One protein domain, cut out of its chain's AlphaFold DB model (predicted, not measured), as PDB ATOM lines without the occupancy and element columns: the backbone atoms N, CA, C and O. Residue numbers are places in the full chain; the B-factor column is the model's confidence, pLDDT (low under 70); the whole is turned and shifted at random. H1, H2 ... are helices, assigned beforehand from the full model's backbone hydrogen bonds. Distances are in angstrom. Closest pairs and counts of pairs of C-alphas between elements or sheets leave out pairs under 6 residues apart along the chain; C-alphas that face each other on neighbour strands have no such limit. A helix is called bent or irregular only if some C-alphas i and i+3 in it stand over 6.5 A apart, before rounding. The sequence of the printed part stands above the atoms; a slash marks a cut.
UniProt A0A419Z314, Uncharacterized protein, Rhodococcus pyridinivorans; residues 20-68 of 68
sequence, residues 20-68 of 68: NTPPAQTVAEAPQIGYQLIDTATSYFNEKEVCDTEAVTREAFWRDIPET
ATOM      1  N   ASN A  20     137.476 164.969 131.473       81.81
ATOM      2  CA  ASN A  20     138.100 164.692 130.162       81.81
ATOM      3  C   ASN A  20     139.639 164.811 130.204       81.81
ATOM      4  O   ASN A  20     140.274 165.239 129.240       81.81
ATOM      5  N   THR A  21     140.252 164.502 131.344       80.19
ATOM      6  CA  THR A  21     141.701 164.626 131.566       80.19
ATOM      7  C   THR A  21     142.291 163.270 131.929       80.19
ATOM      8  O   THR A  21     141.569 162.475 132.525       80.19
ATOM      9  N   PRO A  22     143.583 163.000 131.649       81.81
ATOM     10  CA  PRO A  22     144.267 161.821 132.176       81.81
ATOM     11  C   PRO A  22     144.215 161.848 133.715       81.81
ATOM     12  O   PRO A  22     144.882 162.688 134.331       81.81
ATOM     13  N   PRO A  23     143.395 160.999 134.356       80.81
ATOM     14  CA  PRO A  23     143.044 161.166 135.765       80.81
ATOM     15  C   PRO A  23     144.243 160.896 136.679       80.81
ATOM     16  O   PRO A  23     144.500 161.693 137.573       80.81
ATOM     17  N   ALA A  24     145.046 159.865 136.402       81.31
ATOM     18  CA  ALA A  24     146.196 159.507 137.235       81.31
ATOM     19  C   ALA A  24     147.237 160.639 137.346       81.31
ATOM     20  O   ALA A  24     147.682 160.963 138.446       81.31
ATOM     21  N   GLN A  25     147.591 161.273 136.221       82.56
ATOM     22  CA  GLN A  25     148.544 162.388 136.203       82.56
ATOM     23  C   GLN A  25     147.957 163.628 136.884       82.56
ATOM     24  O   GLN A  25     148.599 164.256 137.722       82.56
ATOM     25  N   THR A  26     146.708 163.946 136.553       86.06
ATOM     26  CA  THR A  26     146.000 165.110 137.093       86.06
ATOM     27  C   THR A  26     145.905 165.054 138.617       86.06
ATOM     28  O   THR A  26     146.197 166.030 139.306       86.06
ATOM     29  N   VAL A  27     145.526 163.892 139.152       88.44
ATOM     30  CA  VAL A  27     145.382 163.672 140.594       88.44
ATOM     31  C   VAL A  27     146.743 163.662 141.293       88.44
ATOM     32  O   VAL A  27     146.831 164.103 142.436       88.44
ATOM     33  N   ALA A  28     147.812 163.236 140.611       86.44
ATOM     34  CA  ALA A  28     149.166 163.269 141.156       86.44
ATOM     35  C   ALA A  28     149.758 164.674 141.292       86.44
ATOM     36  O   ALA A  28     150.457 164.968 142.265       86.44
ATOM     37  N   GLU A  29     149.461 165.554 140.342       88.12
ATOM     38  CA  GLU A  29     149.986 166.919 140.335       88.12
ATOM     39  C   GLU A  29     149.138 167.875 141.188       88.12
ATOM     40  O   GLU A  29     149.679 168.803 141.791       88.12
ATOM     41  N   ALA A  30     147.828 167.633 141.296       88.69
ATOM     42  CA  ALA A  30     146.875 168.514 141.973       88.69
ATOM     43  C   ALA A  30     147.289 168.929 143.408       88.69
ATOM     44  O   ALA A  30     147.329 170.140 143.668       88.69
ATOM     45  N   PRO A  31     147.685 168.014 144.319       86.00
ATOM     46  CA  PRO A  31     148.155 168.391 145.653       86.00
ATOM     47  C   PRO A  31     149.413 169.262 145.638       86.00
ATOM     48  O   PRO A  31     149.556 170.148 146.481       86.00
ATOM     49  N   GLN A  32     150.317 169.048 144.674       85.94
ATOM     50  CA  GLN A  32     151.588 169.778 144.591       85.94
ATOM     51  C   GLN A  32     151.386 171.256 144.252       85.94
ATOM     52  O   GLN A  32     152.176 172.104 144.663       85.94
ATOM     53  N   ILE A  33     150.306 171.570 143.536       88.00
ATOM     54  CA  ILE A  33     149.942 172.933 143.135       88.00
ATOM     55  C   ILE A  33     148.814 173.530 144.002       88.00
ATOM     56  O   ILE A  33     148.338 174.629 143.726       88.00
ATOM     57  N   GLY A  34     148.405 172.833 145.071       86.50
ATOM     58  CA  GLY A  34     147.478 173.338 146.092       86.50
ATOM     59  C   GLY A  34     146.000 172.974 145.908       86.50
ATOM     60  O   GLY A  34     145.168 173.464 146.675       86.50
ATOM     61  N   TYR A  35     145.649 172.116 144.945       89.12
ATOM     62  CA  TYR A  35     144.297 171.560 144.844       89.12
ATOM     63  C   TYR A  35     144.147 170.356 145.776       89.12
ATOM     64  O   TYR A  35     144.853 169.361 145.648       89.12
ATOM     65  N   GLN A  36     143.182 170.438 146.691       87.88
ATOM     66  CA  GLN A  36     142.853 169.360 147.637       87.88
ATOM     67  C   GLN A  36     141.467 168.750 147.387       87.88
ATOM     68  O   GLN A  36     141.085 167.782 148.035       87.88
ATOM     69  N   LEU A  37     140.700 169.328 146.463       89.88
ATOM     70  CA  LEU A  37     139.383 168.849 146.067       89.88
ATOM     71  C   LEU A  37     139.474 168.292 144.647       89.88
ATOM     72  O   LEU A  37     139.746 169.056 143.724       89.88
ATOM     73  N   ILE A  38     139.232 166.991 144.487       90.00
ATOM     74  CA  ILE A  38     139.081 166.332 143.187       90.00
ATOM     75  C   ILE A  38     137.603 166.033 142.967       90.00
ATOM     76  O   ILE A  38     136.959 165.422 143.818       90.00
ATOM     77  N   ASP A  39     137.082 166.472 141.828       91.50
ATOM     78  CA  ASP A  39     135.702 166.258 141.415       91.50
ATOM     79  C   ASP A  39     135.649 165.212 140.296       91.50
ATOM     80  O   ASP A  39     136.283 165.353 139.244       91.50
ATOM     81  N   THR A  40     134.912 164.135 140.552       91.56
ATOM     82  CA  THR A  40     134.668 163.046 139.606       91.56
ATOM     83  C   THR A  40     133.205 162.615 139.662       91.56
ATOM     84  O   THR A  40     132.462 162.988 140.570       91.56
ATOM     85  N   ALA A  41     132.789 161.818 138.685       91.88
ATOM     86  CA  ALA A  41     131.463 161.238 138.608       91.88
ATOM     87  C   ALA A  41     131.526 159.859 137.948       91.88
ATOM     88  O   ALA A  41     132.315 159.623 137.031       91.88
ATOM     89  N   THR A  42     130.606 158.974 138.327       91.88
ATOM     90  CA  THR A  42     130.481 157.633 137.736       91.88
ATOM     91  C   THR A  42     130.297 157.674 136.213       91.88
ATOM     92  O   THR A  42     130.785 156.798 135.504       91.88
ATOM     93  N   SER A  43     129.655 158.719 135.679       92.62
ATOM     94  CA  SER A  43     129.479 158.918 134.233       92.62
ATOM     95  C   SER A  43     130.781 159.205 133.473       92.62
ATOM     96  O   SER A  43     130.783 159.118 132.246       92.62
ATOM     97  N   TYR A  44     131.874 159.538 134.165       90.44
ATOM     98  CA  TYR A  44     133.199 159.730 133.562       90.44
ATOM     99  C   TYR A  44     133.961 158.410 133.410       90.44
ATOM    100  O   TYR A  44     134.973 158.372 132.717       90.44
ATOM    101  N   PHE A  45     133.481 157.334 134.049       88.69
ATOM    102  CA  PHE A  45     134.069 155.991 134.001       88.69
ATOM    103  C   PHE A  45     135.559 155.932 134.387       88.69
ATOM    104  O   PHE A  45     136.262 155.010 133.983       88.69
ATOM    105  N   ASN A  46     136.036 156.886 135.195       88.06
ATOM    106  CA  ASN A  46     137.449 157.038 135.550       88.06
ATOM    107  C   ASN A  46     137.726 157.033 137.066       88.06
ATOM    108  O   ASN A  46     138.861 157.256 137.482       88.06
ATOM    109  N   GLU A  47     136.726 156.732 137.905       89.12
ATOM    110  CA  GLU A  47     136.855 156.701 139.374       89.12
ATOM    111  C   GLU A  47     137.971 155.755 139.842       89.12
ATOM    112  O   GLU A  47     138.708 156.073 140.777       89.12
ATOM    113  N   LYS A  48     138.147 154.610 139.164       88.25
ATOM    114  CA  LYS A  48     139.239 153.680 139.478       88.25
ATOM    115  C   LYS A  48     140.597 154.349 139.293       88.25
ATOM    116  O   LYS A  48     141.439 154.227 140.168       88.25
ATOM    117  N   GLU A  49     140.809 155.051 138.189       86.12
ATOM    118  CA  GLU A  49     142.092 155.695 137.890       86.12
ATOM    119  C   GLU A  49     142.354 156.921 138.777       86.12
ATOM    120  O   GLU A  49     143.506 157.253 139.039       86.12
ATOM    121  N   VAL A  50     141.293 157.573 139.266       87.44
ATOM    122  CA  VAL A  50     141.394 158.635 140.279       87.44
ATOM    123  C   VAL A  50     141.916 158.081 141.606       87.44
ATOM    124  O   VAL A  50     142.717 158.746 142.250       87.44
ATOM    125  N   CYS A  51     141.489 156.882 142.014       84.00
ATOM    126  CA  CYS A  51     141.876 156.279 143.297       84.00
ATOM    127  C   CYS A  51     143.152 155.422 143.233       84.00
ATOM    128  O   CYS A  51     143.851 155.301 144.233       84.00
ATOM    129  N   ASP A  52     143.451 154.805 142.088       83.06
ATOM    130  CA  ASP A  52     144.577 153.875 141.885       83.06
ATOM    131  C   ASP A  52     145.875 154.625 141.527       83.06
ATOM    132  O   ASP A  52     146.595 154.279 140.592       83.06
ATOM    133  N   THR A  53     146.138 155.720 142.241       77.06
ATOM    134  CA  THR A  53     147.350 156.536 142.115       77.06
ATOM    135  C   THR A  53     147.981 156.710 143.488       77.06
ATOM    136  O   THR A  53     147.288 156.945 144.479       77.06
ATOM    137  N   GLU A  54     149.311 156.645 143.553       72.00
ATOM    138  CA  GLU A  54     150.073 156.828 144.797       72.00
ATOM    139  C   GLU A  54     149.884 158.219 145.417       72.00
ATOM    140  O   GLU A  54     150.295 158.452 146.546       72.00
ATOM    141  N   ALA A  55     149.262 159.153 144.696       71.44
ATOM    142  CA  ALA A  55     148.986 160.494 145.180       71.44
ATOM    143  C   ALA A  55     147.740 160.609 146.065       71.44
ATOM    144  O   ALA A  55     147.633 161.574 146.821       71.44
ATOM    145  N   VAL A  56     146.802 159.656 146.004       77.81
ATOM    146  CA  VAL A  56     145.618 159.653 146.880       77.81
ATOM    147  C   VAL A  56     145.977 158.970 148.195       77.81
ATOM    148  O   VAL A  56     145.569 157.848 148.485       77.81
ATOM    149  N   THR A  57     146.777 159.662 149.005       80.38
ATOM    150  CA  THR A  57     147.129 159.223 150.362       80.38
ATOM    151  C   THR A  57     146.468 160.091 151.425       80.38
ATOM    152  O   THR A  57     146.006 161.210 151.163       80.38
ATOM    153  N   ARG A  58     146.453 159.594 152.668       74.50
ATOM    154  CA  ARG A  58     145.984 160.370 153.821       74.50
ATOM    155  C   ARG A  58     146.799 161.655 153.976       74.50
ATOM    156  O   ARG A  58     146.244 162.705 154.258       74.50
ATOM    157  N   GLU A  59     148.101 161.585 153.756       78.56
ATOM    158  CA  GLU A  59     149.044 162.688 153.927       78.56
ATOM    159  C   GLU A  59     148.886 163.762 152.848       78.56
ATOM    160  O   GLU A  59     149.048 164.950 153.140       78.56
ATOM    161  N   ALA A  60     148.569 163.352 151.617       76.31
ATOM    162  CA  ALA A  60     148.411 164.255 150.481       76.31
ATOM    163  C   ALA A  60     147.053 164.970 150.488       76.31
ATOM    164  O   ALA A  60     146.975 166.170 150.225       76.31
ATOM    165  N   PHE A  61     145.991 164.236 150.815       79.50
ATOM    166  CA  PHE A  61     144.622 164.700 150.634       79.50
ATOM    167  C   PHE A  61     143.889 164.867 151.973       79.50
ATOM    168  O   PHE A  61     143.342 165.937 152.239       79.50
ATOM    169  N   TRP A  62     143.923 163.865 152.860       77.00
ATOM    170  CA  TRP A  62     143.094 163.809 154.082       77.00
ATOM    171  C   TRP A  62     143.836 164.171 155.378       77.00
ATOM    172  O   TRP A  62     143.455 163.711 156.453       77.00
ATOM    173  N   ARG A  63     144.877 165.008 155.299       75.75
ATOM    174  CA  ARG A  63     145.719 165.370 156.454       75.75
ATOM    175  C   ARG A  63     144.956 166.118 157.547       75.75
ATOM    176  O   ARG A  63     145.299 166.012 158.719       75.75
ATOM    177  N   ASP A  64     143.935 166.867 157.148       74.38
ATOM    178  CA  ASP A  64     143.187 167.764 158.028       74.38
ATOM    179  C   ASP A  64     141.865 167.135 158.523       74.38
ATOM    180  O   ASP A  64     141.088 167.797 159.212       74.38
ATOM    181  N   ILE A  65     141.585 165.870 158.170       72.06
ATOM    182  CA  ILE A  65     140.389 165.153 158.632       72.06
ATOM    183  C   ILE A  65     140.715 164.470 159.971       72.06
ATOM    184  O   ILE A  65     141.632 163.648 160.012       72.06
ATOM    185  N   PRO A  66     139.993 164.779 161.066       69.00
ATOM    186  CA  PRO A  66     140.224 164.134 162.355       69.00
ATOM    187  C   PRO A  66     139.945 162.626 162.274       69.00
ATOM    188  O   PRO A  66     138.969 162.206 161.650       69.00
ATOM    189  N   GLU A  67     140.786 161.812 162.920       68.00
ATOM    190  CA  GLU A  67     140.483 160.391 163.123       68.00
ATOM    191  C   GLU A  67     139.287 160.279 164.080       68.00
ATOM    192  O   GLU A  67     139.302 160.845 165.175       68.00
ATOM    193  N   THR A  68     138.224 159.618 163.618       61.56
ATOM    194  CA  THR A  68     137.004 159.327 164.390       61.56
ATOM    195  C   THR A  68     137.214 158.200 165.382       61.56
ATOM    196  O   THR A  68     137.834 157.195 164.960       61.56
TER     197      THR A  68
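AT A GLANCE: This is residues 20 to 68 of the 68 residues of an uncharacterized protein of Rhodococcus pyridinivorans (UniProt A0A419Z314). With little regular structure, this is a loose-looped model in which the short helix H2 packs near the beginning of the longer H1, after a long loop folds back from the end of H1. From H2 a second long loop leads to a tail, residues 63 to 68, that sticks out. The 49 printed residues hold two named helices, H1 then H2, and no named strand; the class is all helix, with 16 residues in named elements. The whole is only just compact, close to loose, with a radius of gyration of the C-alphas of 11.2 A and spans of 31 by 24 by 16 A.

IN THESE COORDINATES: H1, residues 23 to 33, begins at C-alpha 23 (143.044, 161.166, 135.765) and measures 15.5 A; it is irregular, but only just: C-alphas 28 and 31 are 6.9 A apart. H2, residues 47 to 51, ends at C-alpha 51 (141.876, 156.279, 143.297).

HOW THE PARTS SIT: H1 and H2 touch, the closest C-alphas being those of Pro 23 and Val 50, 5.4 A apart. In H2 every O i to N i+4 pair is within hydrogen-bond range; in H1, 5 of 7.

THE WHOLE: The C-alphas of Asn 20 and Thr 68, the two farthest apart, are 34.7 A apart. The printed part has no cut. The link from H1 to H2 is long, 13 residues. Residues 66 to 68 are under pLDDT 70.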